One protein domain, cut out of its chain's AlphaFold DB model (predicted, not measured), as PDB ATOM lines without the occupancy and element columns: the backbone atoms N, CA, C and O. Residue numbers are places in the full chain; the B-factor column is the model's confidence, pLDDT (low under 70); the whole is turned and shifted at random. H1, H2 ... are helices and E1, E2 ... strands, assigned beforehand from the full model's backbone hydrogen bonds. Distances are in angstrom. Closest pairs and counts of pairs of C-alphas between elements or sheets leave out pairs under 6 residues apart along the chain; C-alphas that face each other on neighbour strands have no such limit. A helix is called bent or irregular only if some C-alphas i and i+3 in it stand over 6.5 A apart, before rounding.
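AT A GLANCE: This is residues 68 to 132 of the 308 residues of an uncharacterized protein of Candidatus Hamiltonella defensa (Bemisia tabaci) (UniProt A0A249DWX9). A small three-stranded sheet has helix H2 packed along one face, and H1 folds back beside H2 as a helical hairpin. Short H3 leads from H2 into E1. The sheet E1 E2 E3 is a meander, each strand the antiparallel neighbour of the one before. The 65 printed residues, with H1 H2 H3 E1 E2 E3 in order, are mixed in class and compact, radius of gyration of the C-alphas 11.6 A, spans 36 by 25 by 16 A.

HOW THE PARTS SIT: In E2, residues 120 to 124, find O 121, 2.9 A from N 113 of E1, residues 110 to 114, and N 122, 2.8 A from O 130 of E3, residues 127 to 130. H2, residues 88 to 101, makes two layers with the sheet, helix on one face, height 9.7 A; its closest C-alpha to E2 is Phe 95, 7.2 A from that of Phe 122. H1, residues 71 to 81, touches H2, opposite ways at a shallow tilt of 18 degrees; their closest C-alphas, Met 81 and Lys 91, are 5.6 A apart. H3, residues 104 to 109, irregular with C-alphas 105 and 108 7.0 A apart, only grazes the sheet. Every O i to N i+4 pair is within hydrogen-bond range in H1 and H2; in H3 0 of 2, with 2 of 3 O i to N i+3 pairs.

IN THESE COORDINATES: Find C-alpha 71 at (102.623, 137.486, 113.505), where H1 begins its 15.3 A; H2 spans 19.8 A, E1 and E2 13.7 A each. E3 ends at C-alpha 130, (91.862, 130.039, 100.086).

THE WHOLE: The farthest C-alphas, Glu 69 and Lys 116, are 36.2 A apart. The printed part has no cut, no long link, and no printed residue is under 70 in pLDDT.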
ATOM      1  N   PHE A  68     105.730 132.721 110.723       70.81
ATOM      2  CA  PHE A  68     106.130 134.098 110.438       70.81
ATOM      3  C   PHE A  68     106.830 134.708 111.647       70.81
ATOM      4  O   PHE A  68     106.440 134.480 112.796       70.81
ATOM      5  N   GLU A  69     107.848 135.514 111.367       73.44
ATOM      6  CA  GLU A  69     108.556 136.303 112.376       73.44
ATOM      7  C   GLU A  69     107.646 137.442 112.870       73.44
ATOM      8  O   GLU A  69     107.420 137.569 114.074       73.44
ATOM      9  N   ASP A  70     106.995 138.163 111.946       80.25
ATOM     10  CA  ASP A  70     105.893 139.081 112.254       80.25
ATOM     11  C   ASP A  70     104.524 138.377 112.172       80.25
ATOM     12  O   ASP A  70     103.987 138.075 111.101       80.25
ATOM     13  N   LYS A  71     103.927 138.149 113.344       79.19
ATOM     14  CA  LYS A  71     102.623 137.486 113.505       79.19
ATOM     15  C   LYS A  71     101.436 138.437 113.330       79.19
ATOM     16  O   LYS A  71     100.318 137.966 113.087       79.19
ATOM     17  N   GLU A  72     101.642 139.747 113.439       82.81
ATOM     18  CA  GLU A  72     100.602 140.759 113.231       82.81
ATOM     19  C   GLU A  72     100.445 141.077 111.743       82.81
ATOM     20  O   GLU A  72      99.325 141.014 111.228       82.81
ATOM     21  N   TYR A  73     101.549 141.274 111.018       80.00
ATOM     22  CA  TYR A  73     101.524 141.441 109.565       80.00
ATOM     23  C   TYR A  73     101.042 140.168 108.859       80.00
ATOM     24  O   TYR A  73     100.165 140.241 107.993       80.00
ATOM     25  N   ALA A  74     101.458 138.982 109.323       76.81
ATOM     26  CA  ALA A  74     100.829 137.729 108.903       76.81
ATOM     27  C   ALA A  74      99.309 137.762 109.160       76.81
ATOM     28  O   ALA A  74      98.518 137.526 108.249       76.81
ATOM     29  N   SER A  75      98.862 138.143 110.363       80.88
ATOM     30  CA  SER A  75      97.425 138.278 110.672       80.88
ATOM     31  C   SER A  75      96.679 139.272 109.769       80.88
ATOM     32  O   SER A  75      95.471 139.113 109.584       80.88
ATOM     33  N   PHE A  76      97.354 140.281 109.217       86.25
ATOM     34  CA  PHE A  76      96.800 141.241 108.262       86.25
ATOM     35  C   PHE A  76      96.671 140.644 106.853       86.25
ATOM     36  O   PHE A  76      95.569 140.638 106.298       86.25
ATOM     37  N   LEU A  77      97.736 140.061 106.295       83.50
ATOM     38  CA  LEU A  77      97.700 139.422 104.969       83.50
ATOM     39  C   LEU A  77      96.689 138.269 104.918       83.50
ATOM     40  O   LEU A  77      95.866 138.178 104.004       83.50
ATOM     41  N   LEU A  78      96.674 137.449 105.969       81.31
ATOM     42  CA  LEU A  78      95.757 136.323 106.138       81.31
ATOM     43  C   LEU A  78      94.282 136.769 106.286       81.31
ATOM     44  O   LEU A  78      93.378 136.009 105.941       81.31
ATOM     45  N   LYS A  79      94.011 138.006 106.742       86.00
ATOM     46  CA  LYS A  79      92.669 138.624 106.658       86.00
ATOM     47  C   LYS A  79      92.345 139.061 105.228       86.00
ATOM     48  O   LYS A  79      91.254 138.759 104.751       86.00
ATOM     49  N   ARG A  80      93.272 139.740 104.535       87.69
ATOM     50  CA  ARG A  80      93.060 140.232 103.157       87.69
ATOM     51  C   ARG A  80      92.767 139.097 102.176       87.69
ATOM     52  O   ARG A  80      91.903 139.259 101.322       87.69
ATOM     53  N   MET A  81      93.421 137.946 102.331       84.94
ATOM     54  CA  MET A  81      93.155 136.745 101.525       84.94
ATOM     55  C   MET A  81      91.666 136.348 101.508       84.94
ATOM     56  O   MET A  81      91.131 135.954 100.473       84.94
ATOM     57  N   LYS A  82      90.985 136.485 102.653       79.25
ATOM     58  CA  LYS A  82      89.571 136.122 102.821       79.25
ATOM     59  C   LYS A  82      88.586 137.196 102.377       79.25
ATOM     60  O   LYS A  82      87.390 136.921 102.367       79.25
ATOM     61  N   ASP A  83      89.043 138.410 102.075       83.69
ATOM     62  CA  ASP A  83      88.140 139.488 101.682       83.69
ATOM     63  C   ASP A  83      87.443 139.104 100.361       83.69
ATOM     64  O   ASP A  83      88.125 138.914  99.345       83.69
ATOM     65  N   PRO A  84      86.101 138.969 100.334       79.75
ATOM     66  CA  PRO A  84      85.380 138.605  99.120       79.75
ATOM     67  C   PRO A  84      85.505 139.667  98.018       79.75
ATOM     68  O   PRO A  84      85.256 139.351  96.859       79.75
ATOM     69  N   LYS A  85      85.926 140.899  98.345       86.94
ATOM     70  CA  LYS A  85      86.186 141.968  97.369       86.94
ATOM     71  C   LYS A  85      87.512 141.800  96.619       86.94
ATOM     72  O   LYS A  85      87.697 142.434  95.583       86.94
ATOM     73  N   ASN A  86      88.443 140.981  97.118       87.56
ATOM     74  CA  ASN A  86      89.713 140.744  96.434       87.56
ATOM     75  C   ASN A  86      89.529 139.746  95.279       87.56
ATOM     76  O   ASN A  86      89.109 138.601  95.482       87.56
ATOM     77  N   SER A  87      89.889 140.189  94.071       88.50
ATOM     78  CA  SER A  87      89.930 139.363  92.860       88.50
ATOM     79  C   SER A  87      90.937 138.216  92.985       88.50
ATOM     80  O   SER A  87      91.837 138.256  93.829       88.50
ATOM     81  N   LEU A  88      90.818 137.199  92.125       85.25
ATOM     82  CA  LEU A  88      91.721 136.043  92.138       85.25
ATOM     83  C   LEU A  88      93.192 136.462  91.963       85.25
ATOM     84  O   LEU A  88      94.043 136.013  92.726       85.25
ATOM     85  N   ASN A  89      93.474 137.417  91.069       88.12
ATOM     86  CA  ASN A  89      94.813 137.998  90.907       88.12
ATOM     87  C   ASN A  89      95.300 138.670  92.201       88.12
ATOM     88  O   ASN A  89      96.418 138.423  92.639       88.12
ATOM     89  N   LYS A  90      94.449 139.454  92.882       91.06
ATOM     90  CA  LYS A  90      94.835 140.098  94.149       91.06
ATOM     91  C   LYS A  90      95.075 139.078  95.267       91.06
ATOM     92  O   LYS A  90      95.934 139.307  96.115       91.06
ATOM     93  N   LYS A  91      94.361 137.948  95.261       89.81
ATOM     94  CA  LYS A  91      94.605 136.807  96.160       89.81
ATOM     95  C   LYS A  91      95.895 136.059  95.804       89.81
ATOM     96  O   LYS A  91      96.613 135.683  96.721       89.81
ATOM     97  N   MET A  92      96.242 135.925  94.521       89.94
ATOM     98  CA  MET A  92      97.544 135.404  94.077       89.94
ATOM     99  C   MET A  92      98.699 136.286  94.577       89.94
ATOM    100  O   MET A  92      99.646 135.756  95.152       89.94
ATOM    101  N   ASP A  93      98.594 137.617  94.457       91.75
ATOM    102  CA  ASP A  93      99.590 138.549  95.012       91.75
ATOM    103  C   ASP A  93      99.796 138.301  96.517       91.75
ATOM    104  O   ASP A  93     100.919 138.116  96.981       91.75
ATOM    105  N   ILE A  94      98.692 138.243  97.272       89.44
ATOM    106  CA  ILE A  94      98.699 138.025  98.726       89.44
ATOM    107  C   ILE A  94      99.252 136.629  99.069       89.44
ATOM    108  O   ILE A  94      99.967 136.486 100.058       89.44
ATOM    109  N   PHE A  95      98.974 135.597  98.266       89.38
ATOM    110  CA  PHE A  95      99.535 134.253  98.447       89.38
ATOM    111  C   PHE A  95     101.057 134.243  98.262       89.38
ATOM    112  O   PHE A  95     101.766 133.650  99.074       89.38
ATOM    113  N   LEU A  96     101.567 134.921  97.231       90.50
ATOM    114  CA  LEU A  96     103.003 135.044  96.977       90.50
ATOM    115  C   LEU A  96     103.702 135.889  98.054       90.50
ATOM    116  O   LEU A  96     104.799 135.533  98.485       90.50
ATOM    117  N   GLU A  97     103.054 136.943  98.556       89.56
ATOM    118  CA  GLU A  97     103.526 137.749  99.690       89.56
ATOM    119  C   GLU A  97     103.635 136.896 100.971       89.56
ATOM    120  O   GLU A  97     104.710 136.792 101.565       89.56
ATOM    121  N   ILE A  98     102.565 136.172 101.329       85.00
ATOM    122  CA  ILE A  98     102.523 135.202 102.442       85.00
ATOM    123  C   ILE A  98     103.616 134.128 102.284       85.00
ATOM    124  O   ILE A  98     104.344 133.842 103.233       85.00
ATOM    125  N   LYS A  99     103.773 133.550 101.087       85.56
ATOM    126  CA  LYS A  99     104.796 132.531 100.803       85.56
ATOM    127  C   LYS A  99     106.219 133.076 100.937       85.56
ATOM    128  O   LYS A  99     107.097 132.342 101.378       85.56
ATOM    129  N   THR A 100     106.456 134.336 100.576       86.06
ATOM    130  CA  THR A 100     107.787 134.969 100.632       86.06
ATOM    131  C   THR A 100     108.186 135.352 102.059       86.06
ATOM    132  O   THR A 100     109.358 135.253 102.415       86.06
ATOM    133  N   LEU A 101     107.212 135.747 102.886       82.31
ATOM    134  CA  LEU A 101     107.420 136.182 104.274       82.31
ATOM    135  C   LEU A 101     107.444 135.030 105.296       82.31
ATOM    136  O   LEU A 101     107.884 135.222 106.427       82.31
ATOM    137  N   ALA A 102     106.981 133.833 104.924       80.25
ATOM    138  CA  ALA A 102     107.106 132.646 105.764       80.25
ATOM    139  C   ALA A 102     108.579 132.210 105.892       80.25
ATOM    140  O   ALA A 102     109.336 132.271 104.920       80.25
ATOM    141  N   ILE A 103     108.980 131.699 107.061       77.38
ATOM    142  CA  ILE A 103     110.351 131.225 107.334       77.38
ATOM    143  C   ILE A 103     110.810 130.260 106.229       77.38
ATOM    144  O   ILE A 103     110.140 129.263 105.945       77.38
ATOM    145  N   LYS A 104     111.995 130.511 105.648       82.38
ATOM    146  CA  LYS A 104     112.512 129.888 104.409       82.38
ATOM    147  C   LYS A 104     112.296 128.369 104.285       82.38
ATOM    148  O   LYS A 104     111.934 127.884 103.216       82.38
ATOM    149  N   LYS A 105     112.449 127.609 105.379       80.94
ATOM    150  CA  LYS A 105     112.258 126.140 105.415       80.94
ATOM    151  C   LYS A 105     110.821 125.668 105.121       80.94
ATOM    152  O   LYS A 105     110.637 124.518 104.728       80.94
ATOM    153  N   HIS A 106     109.829 126.538 105.309       80.19
ATOM    154  CA  HIS A 106     108.400 126.269 105.125       80.19
ATOM    155  C   HIS A 106     107.841 126.789 103.794       80.19
ATOM    156  O   HIS A 106     106.752 126.383 103.406       80.19
ATOM    157  N   GLN A 107     108.571 127.634 103.057       81.50
ATOM    158  CA  GLN A 107     108.079 128.239 101.807       81.50
ATOM    159  C   GLN A 107     107.729 127.190 100.736       81.50
ATOM    160  O   GLN A 107     106.773 127.359  99.981       81.50
ATOM    161  N   LYS A 108     108.455 126.064 100.710       81.62
ATOM    162  CA  LYS A 108     108.182 124.922  99.822       81.62
ATOM    163  C   LYS A 108     106.819 124.255 100.071       81.62
ATOM    164  O   LYS A 108     106.297 123.613  99.172       81.62
ATOM    165  N   ASN A 109     106.246 124.413 101.267       79.88
ATOM    166  CA  ASN A 109     104.976 123.802 101.656       79.88
ATOM    167  C   ASN A 109     103.758 124.584 101.124       79.88
ATOM    168  O   ASN A 109     102.635 124.100 101.238       79.88
ATOM    169  N   PHE A 110     103.962 125.792 100.586       83.56
ATOM    170  CA  PHE A 110     102.910 126.608  99.981       83.56
ATOM    171  C   PHE A 110     102.755 126.260  98.498       83.56
ATOM    172  O   PHE A 110     103.663 126.536  97.703       83.56
ATOM    173  N   TYR A 111     101.600 125.721  98.109       85.69
ATOM    174  CA  TYR A 111     101.279 125.366  96.723       85.69
ATOM    175  C   TYR A 111      99.892 125.875  96.303       85.69
ATOM    176  O   TYR A 111      99.118 126.382  97.118       85.69
ATOM    177  N   LYS A 112      99.609 125.781  95.001       86.50
ATOM    178  CA  LYS A 112      98.319 126.111  94.391       86.50
ATOM    179  C   LYS A 112      97.782 124.883  93.656       86.50
ATOM    180  O   LYS A 112      98.579 124.177  93.045       86.50
ATOM    181  N   ASN A 113      96.468 124.695  93.671       84.62
ATOM    182  CA  ASN A 113      95.769 123.783  92.765       84.62
ATOM    183  C   ASN A 113      94.933 124.627  91.805       84.62
ATOM    184  O   ASN A 113      94.181 125.495  92.251       84.62
ATOM    185  N   GLU A 114      95.060 124.364  90.510       83.81
ATOM    186  CA  GLU A 114      94.287 125.027  89.453       83.81
ATOM    187  C   GLU A 114      93.200 124.078  88.940       83.81
ATOM    188  O   GLU A 114      93.406 122.863  88.918       83.81
ATOM    189  N   TYR A 115      92.050 124.619  88.541       81.75
ATOM    190  CA  TYR A 115      90.879 123.864  88.080       81.75
ATOM    191  C   TYR A 115      90.533 124.211  86.623       81.75
ATOM    192  O   TYR A 115      91.066 125.163  86.054       81.75
ATOM    193  N   LYS A 116      89.663 123.412  85.987       76.88
ATOM    194  CA  LYS A 116      89.403 123.461  84.527       76.88
ATOM    195  C   LYS A 116      88.878 124.809  84.007       76.88
ATOM    196  O   LYS A 116      89.005 125.081  82.820       76.88
ATOM    197  N   ASP A 117      88.284 125.626  84.872       75.75
ATOM    198  CA  ASP A 117      87.750 126.962  84.579       75.75
ATOM    199  C   ASP A 117      88.710 128.111  84.944       75.75
ATOM    200  O   ASP A 117      88.344 129.278  84.827       75.75
ATOM    201  N   GLY A 118      89.932 127.798  85.386       76.94
ATOM    202  CA  GLY A 118      90.906 128.789  85.844       76.94
ATOM    203  C   GLY A 118      90.702 129.262  87.286       76.94
ATOM    204  O   GLY A 118      91.429 130.153  87.725       76.94
ATOM    205  N   GLU A 119      89.769 128.675  88.048       82.56
ATOM    206  CA  GLU A 119      89.745 128.848  89.506       82.56
ATOM    207  C   GLU A 119      91.019 128.271  90.136       82.56
ATOM    208  O   GLU A 119      91.567 127.260  89.682       82.56
ATOM    209  N   ILE A 120      91.494 128.909  91.209       84.06
ATOM    210  CA  ILE A 120      92.728 128.519  91.901       84.06
ATOM    211  C   ILE A 120      92.489 128.501  93.409       84.06
ATOM    212  O   ILE A 120      92.040 129.489  93.993       84.06
ATOM    213  N   SER A 121      92.843 127.384  94.046       85.19
ATOM    214  CA  SER A 121      92.870 127.248  95.506       85.19
ATOM    215  C   SER A 121      94.315 127.236  96.013       85.19
ATOM    216  O   SER A 121      95.201 126.642  95.396       85.19
ATOM    217  N   PHE A 122      94.561 127.917  97.132       85.44
ATOM    218  CA  PHE A 122      95.881 128.120  97.733       85.44
ATOM    219  C   PHE A 122      96.001 127.331  99.033       85.44
ATOM    220  O   PHE A 122      95.107 127.412  99.877       85.44
ATOM    221  N   TYR A 123      97.119 126.630  99.232       81.31
ATOM    222  CA  TYR A 123      97.321 125.706 100.352       81.31
ATOM    223  C   TYR A 123      98.670 125.911 101.062       81.31
ATOM    224  O   TYR A 123      99.628 126.422 100.476       81.31
ATOM    225  N   PHE A 124      98.748 125.480 102.325       77.62
ATOM    226  CA  PHE A 124      99.989 125.250 103.076       77.62
ATOM    227  C   PHE A 124      99.947 123.844 103.691       77.62
ATOM    228  O   PHE A 124      99.139 123.587 104.581       77.62
ATOM    229  N   ASN A 125     100.793 122.917 103.225       77.00
ATOM    230  CA  ASN A 125     100.502 121.476 103.356       77.00
ATOM    231  C   ASN A 125      99.055 121.192 102.870       77.00
ATOM    232  O   ASN A 125      98.523 121.929 102.051       77.00
ATOM    233  N   GLU A 126      98.375 120.195 103.433       72.12
ATOM    234  CA  GLU A 126      96.972 119.835 103.145       72.12
ATOM    235  C   GLU A 126      95.916 120.894 103.557       72.12
ATOM    236  O   GLU A 126      94.714 120.613 103.567       72.12
ATOM    237  N   ILE A 127      96.331 122.097 103.970       74.06
ATOM    238  CA  ILE A 127      95.473 123.089 104.624       74.06
ATOM    239  C   ILE A 127      95.128 124.229 103.652       74.06
ATOM    240  O   ILE A 127      96.040 124.954 103.244       74.06
ATOM    241  N   PRO A 128      93.842 124.460 103.319       77.00
ATOM    242  CA  PRO A 128      93.441 125.570 102.462       77.00
ATOM    243  C   PRO A 128      93.621 126.928 103.161       77.00
ATOM    244  O   PRO A 128      93.066 127.196 104.228       77.00
ATOM    245  N   ILE A 129      94.379 127.804 102.508       79.06
ATOM    246  CA  ILE A 129      94.490 129.244 102.780       79.06
ATOM    247  C   ILE A 129      93.343 129.989 102.077       79.06
ATOM    248  O   ILE A 129      92.770 130.933 102.623       79.06
ATOM    249  N   TYR A 130      93.001 129.558 100.863       83.69
ATOM    250  CA  TYR A 130      91.862 130.039 100.086       83.69
ATOM    251  C   TYR A 130      91.344 128.898  99.214       83.69
ATOM    252  O   TYR A 130      92.124 128.255  98.520       83.69
ATOM    253  N   GLU A 131      90.039 128.651  99.259       81.94
ATOM    254  CA  GLU A 131      89.382 127.551  98.557       81.94
ATOM    255  C   GLU A 131      87.911 127.933  98.322       81.94
ATOM    256  O   GLU A 131      87.268 128.525  99.197       81.94
ATOM    257  N   LYS A 132      87.365 127.623  97.141       83.75
ATOM    258  CA  LYS A 132      85.933 127.813  96.851       83.75
ATOM    259  C   LYS A 132      85.132 126.790  97.667       83.75
ATOM    260  O   LYS A 132      85.510 125.624  97.724       83.75
TER     261      LYS A 132